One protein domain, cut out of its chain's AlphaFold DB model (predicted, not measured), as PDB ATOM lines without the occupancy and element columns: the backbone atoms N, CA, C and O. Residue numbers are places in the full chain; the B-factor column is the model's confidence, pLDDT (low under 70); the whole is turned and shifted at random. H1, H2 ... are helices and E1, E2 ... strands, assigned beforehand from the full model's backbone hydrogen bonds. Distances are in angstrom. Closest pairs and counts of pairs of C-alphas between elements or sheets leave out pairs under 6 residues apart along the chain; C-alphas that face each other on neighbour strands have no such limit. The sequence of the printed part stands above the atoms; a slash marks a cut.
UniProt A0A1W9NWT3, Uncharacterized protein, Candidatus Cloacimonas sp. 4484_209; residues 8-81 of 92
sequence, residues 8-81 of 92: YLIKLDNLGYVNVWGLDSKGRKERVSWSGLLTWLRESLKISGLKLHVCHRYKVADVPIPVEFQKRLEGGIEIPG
ATOM      1  N   TYR A   8     118.512 147.641  82.264       91.44
ATOM      2  CA  TYR A   8     117.291 147.069  81.722       91.44
ATOM      3  C   TYR A   8     116.591 146.266  82.813       91.44
ATOM      4  O   TYR A   8     117.230 145.524  83.550       91.44
ATOM      5  N   LEU A   9     115.278 146.414  82.909       91.94
ATOM      6  CA  LEU A   9     114.413 145.616  83.763       91.94
ATOM      7  C   LEU A   9     113.604 144.682  82.872       91.94
ATOM      8  O   LEU A   9     112.952 145.143  81.939       91.94
ATOM      9  N   ILE A  10     113.626 143.388  83.162       90.69
ATOM     10  CA  ILE A  10     112.837 142.373  82.468       90.69
ATOM     11  C   ILE A  10     111.808 141.853  83.456       90.69
ATOM     12  O   ILE A  10     112.174 141.323  84.502       90.69
ATOM     13  N   LYS A  11     110.528 142.021  83.145       90.94
ATOM     14  CA  LYS A  11     109.439 141.687  84.067       90.94
ATOM     15  C   LYS A  11     108.234 141.131  83.323       90.94
ATOM     16  O   LYS A  11     107.963 141.512  82.182       90.94
ATOM     17  N   LEU A  12     107.509 140.259  84.005       87.88
ATOM     18  CA  LEU A  12     106.168 139.850  83.626       87.88
ATOM     19  C   LEU A  12     105.158 140.966  83.897       87.88
ATOM     20  O   LEU A  12     105.182 141.600  84.954       87.88
ATOM     21  N   ASP A  13     104.279 141.222  82.932       82.38
ATOM     22  CA  ASP A  13     103.083 142.023  83.176       82.38
ATOM     23  C   ASP A  13     101.949 141.174  83.768       82.38
ATOM     24  O   ASP A  13     102.011 139.944  83.818       82.38
ATOM     25  N   ASN A  14     100.883 141.848  84.195       82.12
ATOM     26  CA  ASN A  14      99.712 141.216  84.808       82.12
ATOM     27  C   ASN A  14      98.945 140.288  83.847       82.12
ATOM     28  O   ASN A  14      98.050 139.567  84.276       82.12
ATOM     29  N   LEU A  15      99.262 140.318  82.549       79.12
ATOM     30  CA  LEU A  15      98.675 139.456  81.526       79.12
ATOM     31  C   LEU A  15      99.560 138.230  81.227       79.12
ATOM     32  O   LEU A  15      99.180 137.385  80.411       79.12
ATOM     33  N   GLY A  16     100.714 138.118  81.897       77.75
ATOM     34  CA  GLY A  16     101.657 137.014  81.759       77.75
ATOM     35  C   GLY A  16     102.646 137.183  80.607       77.75
ATOM     36  O   GLY A  16     103.225 136.191  80.166       77.75
ATOM     37  N   TYR A  17     102.859 138.399  80.098       83.00
ATOM     38  CA  TYR A  17     103.815 138.656  79.024       83.00
ATOM     39  C   TYR A  17     105.141 139.222  79.532       83.00
ATOM     40  O   TYR A  17     105.179 140.119  80.378       83.00
ATOM     41  N   VAL A  18     106.248 138.750  78.948       84.94
ATOM     42  CA  VAL A  18     107.577 139.311  79.220       84.94
ATOM     43  C   VAL A  18     107.726 140.650  78.508       84.94
ATOM     44  O   VAL A  18     107.606 140.751  77.281       84.94
ATOM     45  N   ASN A  19     108.053 141.669  79.290       87.81
ATOM     46  CA  ASN A  19     108.345 143.017  78.841       87.81
ATOM     47  C   ASN A  19     109.744 143.438  79.292       87.81
ATOM     48  O   ASN A  19     110.277 142.927  80.281       87.81
ATOM     49  N   VAL A  20     110.327 144.389  78.562       89.06
ATOM     50  CA  VAL A  20     111.606 145.009  78.918       89.06
ATOM     51  C   VAL A  20     111.412 146.505  79.055       89.06
ATOM     52  O   VAL A  20     110.811 147.143  78.187       89.06
ATOM     53  N   TRP A  21     111.951 147.066  80.130       91.62
ATOM     54  CA  TRP A  21     112.015 148.499  80.362       91.62
ATOM     55  C   TRP A  21     113.469 148.941  80.440       91.62
ATOM     56  O   TRP A  21     114.279 148.308  81.108       91.62
ATOM     57  N   GLY A  22     113.799 150.032  79.768       92.50
ATOM     58  CA  GLY A  22     115.066 150.723  79.915       92.50
ATOM     59  C   GLY A  22     114.963 151.749  81.036       92.50
ATOM     60  O   GLY A  22     113.976 152.479  81.113       92.50
ATOM     61  N   LEU A  23     115.964 151.791  81.913       92.06
ATOM     62  CA  LEU A  23     116.126 152.834  82.920       92.06
ATOM     63  C   LEU A  23     117.166 153.842  82.443       92.06
ATOM     64  O   LEU A  23     118.340 153.501  82.253       92.06
ATOM     65  N   ASP A  24     116.734 155.082  82.235       88.38
ATOM     66  CA  ASP A  24     117.655 156.169  81.914       88.38
ATOM     67  C   ASP A  24     118.484 156.587  83.144       88.38
ATOM     68  O   ASP A  24     118.255 156.140  84.271       88.38
ATOM     69  N   SER A  25     119.473 157.459  82.940       83.88
ATOM     70  CA  SER A  25     120.331 157.967  84.021       83.88
ATOM     71  C   SER A  25     119.586 158.806  85.067       83.88
ATOM     72  O   SER A  25     120.141 159.097  86.121       83.88
ATOM     73  N   LYS A  26     118.331 159.183  84.798       85.19
ATOM     74  CA  LYS A  26     117.445 159.912  85.714       85.19
ATOM     75  C   LYS A  26     116.463 158.973  86.430       85.19
ATOM     76  O   LYS A  26     115.577 159.451  87.132       85.19
ATOM     77  N   GLY A  27     116.592 157.654  86.247       83.62
ATOM     78  CA  GLY A  27     115.730 156.643  86.861       83.62
ATOM     79  C   GLY A  27     114.354 156.497  86.206       83.62
ATOM     80  O   GLY A  27     113.502 155.777  86.730       83.62
ATOM     81  N   ARG A  28     114.107 157.148  85.062       88.31
ATOM     82  CA  ARG A  28     112.838 157.012  84.341       88.31
ATOM     83  C   ARG A  28     112.805 155.672  83.619       88.31
ATOM     84  O   ARG A  28     113.765 155.293  82.950       88.31
ATOM     85  N   LYS A  29     111.678 154.970  83.758       91.06
ATOM     86  CA  LYS A  29     111.409 153.686  83.103       91.06
ATOM     87  C   LYS A  29     110.692 153.924  81.782       91.06
ATOM     88  O   LYS A  29     109.602 154.490  81.766       91.06
ATOM     89  N   GLU A  30     111.265 153.430  80.696       90.44
ATOM     90  CA  GLU A  30     110.669 153.472  79.362       90.44
ATOM     91  C   GLU A  30     110.503 152.050  78.830       90.44
ATOM     92  O   GLU A  30     111.408 151.229  78.957       90.44
ATOM     93  N   ARG A  31     109.349 151.725  78.239       87.88
ATOM     94  CA  ARG A  31     109.129 150.400  77.645       87.88
ATOM     95  C   ARG A  31     109.938 150.280  76.353       87.88
ATOM     96  O   ARG A  31     109.771 151.083  75.443       87.88
ATOM     97  N   VAL A  32     110.765 149.243  76.250       86.75
ATOM     98  CA  VAL A  32     111.635 149.012  75.092       86.75
ATOM     99  C   VAL A  32     111.015 147.949  74.195       86.75
ATOM    100  O   VAL A  32     110.754 146.822  74.615       86.75
ATOM    101  N   SER A  33     110.784 148.304  72.932       82.25
ATOM    102  CA  SER A  33     110.319 147.362  71.913       82.25
ATOM    103  C   SER A  33     111.440 146.411  71.480       82.25
ATOM    104  O   SER A  33     112.625 146.718  71.602       82.25
ATOM    105  N   TRP A  34     111.088 145.268  70.888       78.88
ATOM    106  CA  TRP A  34     112.080 144.303  70.391       78.88
ATOM    107  C   TRP A  34     113.072 144.901  69.394       78.88
ATOM    108  O   TRP A  34     114.270 144.628  69.453       78.88
ATOM    109  N   SER A  35     112.582 145.739  68.478       80.12
ATOM    110  CA  SER A  35     113.426 146.433  67.505       80.12
ATOM    111  C   SER A  35     114.365 147.434  68.179       80.12
ATOM    112  O   SER A  35     115.474 147.632  67.679       80.12
ATOM    113  N   GLY A  36     113.978 147.992  69.330       81.75
ATOM    114  CA  GLY A  36     114.782 148.900  70.146       81.75
ATOM    115  C   GLY A  36     115.852 148.217  71.004       81.75
ATOM    116  O   GLY A  36     116.825 148.866  71.377       81.75
ATOM    117  N   LEU A  37     115.747 146.910  71.263       86.06
ATOM    118  CA  LEU A  37     116.711 146.201  72.112       86.06
ATOM    119  C   LEU A  37     118.092 146.080  71.477       86.06
ATOM    120  O   LEU A  37     118.237 145.841  70.270       86.06
ATOM    121  N   LEU A  38     119.122 146.164  72.315       88.81
ATOM    122  CA  LEU A  38     120.493 145.854  71.925       88.81
ATOM    123  C   LEU A  38     120.612 144.385  71.498       88.81
ATOM    124  O   LEU A  38     119.796 143.539  71.865       88.81
ATOM    125  N   THR A  39     121.589 144.088  70.641       88.94
ATOM    126  CA  THR A  39     121.763 142.733  70.096       88.94
ATOM    127  C   THR A  39     122.086 141.732  71.198       88.94
ATOM    128  O   THR A  39     121.389 140.730  71.289       88.94
ATOM    129  N   TRP A  40     123.032 142.045  72.087       89.25
ATOM    130  CA  TRP A  40     123.384 141.169  73.207       89.25
ATOM    131  C   TRP A  40     122.166 140.836  74.080       89.25
ATOM    132  O   TRP A  40     121.937 139.677  74.392       89.25
ATOM    133  N   LEU A  41     121.310 141.822  74.379       88.94
ATOM    134  CA  LEU A  41     120.135 141.632  75.232       88.94
ATOM    135  C   LEU A  41     119.069 140.765  74.555       88.94
ATOM    136  O   LEU A  41     118.420 139.950  75.209       88.94
ATOM    137  N   ARG A  42     118.910 140.897  73.230       87.75
ATOM    138  CA  ARG A  42     118.047 140.003  72.443       87.75
ATOM    139  C   ARG A  42     118.553 138.568  72.474       87.75
ATOM    140  O   ARG A  42     117.741 137.662  72.628       87.75
ATOM    141  N   GLU A  43     119.859 138.365  72.354       88.25
ATOM    142  CA  GLU A  43     120.450 137.029  72.449       88.25
ATOM    143  C   GLU A  43     120.328 136.457  73.870       88.25
ATOM    144  O   GLU A  43     119.889 135.320  74.010       88.25
ATOM    145  N   SER A  44     120.566 137.252  74.922       89.56
ATOM    146  CA  SER A  44     120.362 136.857  76.329       89.56
ATOM    147  C   SER A  44     118.938 136.357  76.592       89.56
ATOM    148  O   SER A  44     118.727 135.307  77.200       89.56
ATOM    149  N   LEU A  45     117.932 137.073  76.080       86.50
ATOM    150  CA  LEU A  45     116.530 136.660  76.171       86.50
ATOM    151  C   LEU A  45     116.281 135.328  75.450       86.50
ATOM    152  O   LEU A  45     115.673 134.430  76.030       86.50
ATOM    153  N   LYS A  46     116.794 135.172  74.221       85.12
ATOM    154  CA  LYS A  46     116.635 133.941  73.428       85.12
ATOM    155  C   LYS A  46     117.245 132.721  74.115       85.12
ATOM    156  O   LYS A  46     116.571 131.700  74.209       85.12
ATOM    157  N   ILE A  47     118.484 132.815  74.608       86.56
ATOM    158  CA  ILE A  47     119.152 131.675  75.265       86.56
ATOM    159  C   ILE A  47     118.470 131.283  76.577       86.56
ATOM    160  O   ILE A  47     118.474 130.113  76.954       86.56
ATOM    161  N   SER A  48     117.814 132.246  77.226       84.31
ATOM    162  CA  SER A  48     117.008 132.026  78.431       84.31
ATOM    163  C   SER A  48     115.640 131.406  78.125       84.31
ATOM    164  O   SER A  48     114.843 131.196  79.038       84.31
ATOM    165  N   GLY A  49     115.337 131.146  76.848       78.50
ATOM    166  CA  GLY A  49     114.045 130.637  76.389       78.50
ATOM    167  C   GLY A  49     112.926 131.681  76.409       78.50
ATOM    168  O   GLY A  49     111.760 131.327  76.245       78.50
ATOM    169  N   LEU A  50     113.249 132.965  76.601       78.38
ATOM    170  CA  LEU A  50     112.260 134.033  76.666       78.38
ATOM    171  C   LEU A  50     111.936 134.562  75.272       78.38
ATOM    172  O   LEU A  50     112.810 134.932  74.485       78.38
ATOM    173  N   LYS A  51     110.639 134.667  74.991       70.06
ATOM    174  CA  LYS A  51     110.102 135.381  73.833       70.06
ATOM    175  C   LYS A  51     109.420 136.638  74.347       70.06
ATOM    176  O   LYS A  51     108.531 136.558  75.188       70.06
ATOM    177  N   LEU A  52     109.851 137.803  73.870       65.00
ATOM    178  CA  LEU A  52     109.188 139.046  74.245       65.00
ATOM    179  C   LEU A  52     107.826 139.172  73.580       65.00
ATOM    180  O   LEU A  52     107.565 138.588  72.524       65.00
ATOM    181  N   HIS A  53     106.989 140.004  74.189       58.47
ATOM    182  CA  HIS A  53     105.714 140.438  73.643       58.47
ATOM    183  C   HIS A  53     105.918 141.313  72.398       58.47
ATOM    184  O   HIS A  53     105.773 142.532  72.440       58.47
ATOM    185  N   VAL A  54     106.332 140.714  71.281       49.34
ATOM    186  CA  VAL A  54     106.531 141.448  70.020       49.34
ATOM    187  C   VAL A  54     105.310 141.338  69.119       49.34
ATOM    188  O   VAL A  54     105.076 142.224  68.312       49.34
ATOM    189  N   CYS A  55     104.475 140.314  69.289       45.31
ATOM    190  CA  CYS A  55     103.263 140.127  68.494       45.31
ATOM    191  C   CYS A  55     102.245 139.269  69.261       45.31
ATOM    192  O   CYS A  55     102.060 138.132  68.864       45.31
ATOM    193  N   HIS A  56     101.645 139.733  70.368       48.47
ATOM    194  CA  HIS A  56     100.404 139.194  70.986       48.47
ATOM    195  C   HIS A  56     100.197 137.658  71.122       48.47
ATOM    196  O   HIS A  56      99.069 137.226  71.338       48.47
ATOM    197  N   ARG A  57     101.219 136.805  70.970       53.09
ATOM    198  CA  ARG A  57     101.015 135.368  70.691       53.09
ATOM    199  C   ARG A  57     101.550 134.412  71.745       53.09
ATOM    200  O   ARG A  57     101.202 133.243  71.673       53.09
ATOM    201  N   TYR A  58     102.381 134.862  72.687       59.12
ATOM    202  CA  TYR A  58     103.018 133.955  73.646       59.12
ATOM    203  C   TYR A  58     103.010 134.548  75.051       59.12
ATOM    204  O   TYR A  58     103.757 135.492  75.321       59.12
ATOM    205  N   LYS A  59     102.175 134.001  75.936       64.75
ATOM    206  CA  LYS A  59     102.279 134.214  77.381       64.75
ATOM    207  C   LYS A  59     103.414 133.347  77.924       64.75
ATOM    208  O   LYS A  59     103.734 132.308  77.356       64.75
ATOM    209  N   VAL A  60     104.005 133.737  79.051       67.00
ATOM    210  CA  VAL A  60     104.997 132.904  79.756       67.00
ATOM    211  C   VAL A  60     104.430 131.534  80.098       67.00
ATOM    212  O   VAL A  60     105.152 130.560  79.967       67.00
ATOM    213  N   ALA A  61     103.142 131.447  80.438       65.38
ATOM    214  CA  ALA A  61     102.465 130.174  80.689       65.38
ATOM    215  C   ALA A  61     102.446 129.228  79.469       65.38
ATOM    216  O   ALA A  61     102.350 128.019  79.645       65.38
ATOM    217  N   ASP A  62     102.569 129.758  78.246       68.44
ATOM    218  CA  ASP A  62     102.604 128.962  77.012       68.44
ATOM    219  C   ASP A  62     104.010 128.406  76.715       68.44
ATOM    220  O   ASP A  62     104.206 127.657  75.756       68.44
ATOM    221  N   VAL A  63     105.015 128.797  77.506       70.00
ATOM    222  CA  VAL A  63     106.400 128.345  77.386       70.00
ATOM    223  C   VAL A  63     106.750 127.557  78.652       70.00
ATOM    224  O   VAL A  63     106.471 128.029  79.751       70.00
ATOM    225  N   PRO A  64     107.387 126.378  78.550       70.19
ATOM    226  CA  PRO A  64     107.821 125.622  79.721       70.19
ATOM    227  C   PRO A  64     109.000 126.336  80.401       70.19
ATOM    228  O   PRO A  64     110.169 126.026  80.167       70.19
ATOM    229  N   ILE A  65     108.687 127.343  81.213       76.44
ATOM    230  CA  ILE A  65     109.636 128.140  81.983       76.44
ATOM    231  C   ILE A  65     109.624 127.622  83.432       76.44
ATOM    232  O   ILE A  65     108.545 127.433  83.992       76.44
ATOM    233  N   PRO A  66     110.789 127.383  84.070       83.06
ATOM    234  CA  PRO A  66     110.836 126.954  85.467       83.06
ATOM    235  C   PRO A  66     110.108 127.935  86.398       83.06
ATOM    236  O   PRO A  66     110.301 129.146  86.288       83.06
ATOM    237  N   VAL A  67     109.331 127.419  87.358       83.81
ATOM    238  CA  VAL A  67     108.513 128.231  88.287       83.81
ATOM    239  C   VAL A  67     109.353 129.253  89.058       83.81
ATOM    240  O   VAL A  67     108.930 130.390  89.250       83.81
ATOM    241  N   GLU A  68     110.566 128.884  89.474       86.94
ATOM    242  CA  GLU A  68     111.490 129.809  90.142       86.94
ATOM    243  C   GLU A  68     111.866 130.984  89.240       86.94
ATOM    244  O   GLU A  68     111.855 132.138  89.667       86.94
ATOM    245  N   PHE A  69     112.140 130.709  87.965       86.94
ATOM    246  CA  PHE A  69     112.476 131.744  87.001       86.94
ATOM    247  C   PHE A  69     111.263 132.624  86.671       86.94
ATOM    248  O   PHE A  69     111.407 133.839  86.554       86.94
ATOM    249  N   GLN A  70     110.058 132.052  86.626       85.75
ATOM    250  CA  GLN A  70     108.822 132.827  86.510       85.75
ATOM    251  C   GLN A  70     108.636 133.786  87.696       85.75
ATOM    252  O   GLN A  70     108.432 134.976  87.475       85.75
ATOM    253  N   LYS A  71     108.790 133.319  88.944       87.50
ATOM    254  CA  LYS A  71     108.707 134.179  90.142       87.50
ATOM    255  C   LYS A  71     109.723 135.320  90.106       87.50
ATOM    256  O   LYS A  71     109.426 136.451  90.483       87.50
ATOM    257  N   ARG A  72     110.933 135.050  89.608       89.12
ATOM    258  CA  ARG A  72     111.954 136.085  89.410       89.12
ATOM    259  C   ARG A  72     111.550 137.106  88.352       89.12
ATOM    260  O   ARG A  72     111.764 138.297  88.551       89.12
ATOM    261  N   LEU A  73     110.945 136.667  87.251       88.62
ATOM    262  CA  LEU A  73     110.382 137.565  86.242       88.62
ATOM    263  C   LEU A  73     109.195 138.374  86.787       88.62
ATOM    264  O   LEU A  73     109.025 139.522  86.392       88.62
ATOM    265  N   GLU A  74     108.396 137.829  87.702       88.62
ATOM    266  CA  GLU A  74     107.339 138.571  88.407       88.62
ATOM    267  C   GLU A  74     107.918 139.632  89.355       88.62
ATOM    268  O   GLU A  74     107.376 140.734  89.443       88.62
ATOM    269  N   GLY A  75     109.048 139.347  90.014       88.38
ATOM    270  CA  GLY A  75     109.803 140.325  90.810       88.38
ATOM    271  C   GLY A  75     110.529 141.372  89.958       88.38
ATOM    272  O   GLY A  75     110.632 142.538  90.344       88.38
ATOM    273  N   GLY A  76     110.941 140.979  88.754       91.19
ATOM    274  CA  GLY A  76     111.720 141.785  87.827       91.19
ATOM    275  C   GLY A  76     113.214 141.486  87.928       91.19
ATOM    276  O   GLY A  76     113.807 141.541  89.001       91.19
ATOM    277  N   ILE A  77     113.829 141.192  86.785       91.00
ATOM    278  CA  ILE A  77     115.262 140.920  86.662       91.00
ATOM    279  C   ILE A  77     115.944 142.166  86.117       91.00
ATOM    280  O   ILE A  77     115.610 142.650  85.034       91.00
ATOM    281  N   GLU A  78     116.904 142.683  86.870       91.25
ATOM    282  CA  GLU A  78     117.666 143.868  86.510       91.25
ATOM    283  C   GLU A  78     119.010 143.489  85.890       91.25
ATOM    284  O   GLU A  78     119.766 142.706  86.456       91.25
ATOM    285  N   ILE A  79     119.331 144.082  84.740       89.94
ATOM    286  CA  ILE A  79     120.575 143.829  84.009       89.94
ATOM    287  C   ILE A  79     121.272 145.155  83.718       89.94
ATOM    288  O   ILE A  79     120.627 146.067  83.190       89.94
ATOM    289  N   PRO A  80     122.576 145.292  83.996       89.31
ATOM    290  CA  PRO A  80     123.321 146.489  83.628       89.31
ATOM    291  C   PRO A  80     123.312 146.694  82.109       89.31
ATOM    292  O   PRO A  80     123.621 145.784  81.341       89.31
ATOM    293  N   GLY A  81     122.966 147.896  81.653       84.12
ATOM    294  CA  GLY A  81     122.829 148.201  80.226       84.12
ATOM    295  C   GLY A  81     124.152 148.416  79.488       84.12
ATOM    296  O   GLY A  81     124.162 148.473  78.260       84.12
TER     297      GLY A  81
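AT A GLANCE: This is residues 8 to 81 of the 92 residues of an uncharacterized protein of Candidatus Cloacimonas sp. 4484_209 (UniProt A0A1W9NWT3). A twisted antiparallel sheet, order E3, E2, E1, E4, has helix H2 beside its strands; helix H1 only grazes it, and a long stretch with no named element, residues 48 to 66, joins the helices. The 74 printed residues run E1, E2, E3, H1, H2, E4, mixed in class, with under half in named elements. The whole is compact, radius of gyration of the C-alphas 11.8 A, spanning 35 by 23 by 21 A.

HOW THE PARTS SIT: E1, residues 8 to 12, and E2, residues 18 to 23, form a hairpin; N 9 and O 21 are 2.8 A apart, within hydrogen-bond range. E3, residues 29 to 31, forms a hairpin with E2, N 22 to O 30 2.8 A, completing a meander, each strand the antiparallel neighbour of the one before. H1, residues 39 to 47, only just on the sheet with 5 pairs of C-alphas within 10 A, grazes it with residues 41 to 45. H2, residues 67 to 75, is at the sheet's level; its closest C-alphas to E1 are Leu 73 and Lys 11, 4.8 A. E4, residues 77 to 80, is antiparallel to E1, N 8 to O 79 2.8 A. In H1 and H2 every O i to N i+4 pair is within range.

IN THESE COORDINATES: E1 begins at C-alpha 8 (117.291, 147.069, 81.722); E2 measures 16.4 A; E4 ends at C-alpha 80 (123.321, 146.489, 83.628).

THE WHOLE: The printed part has no cut. The link H1 to H2 is long; residues 52 to 62 have pLDDT under 70.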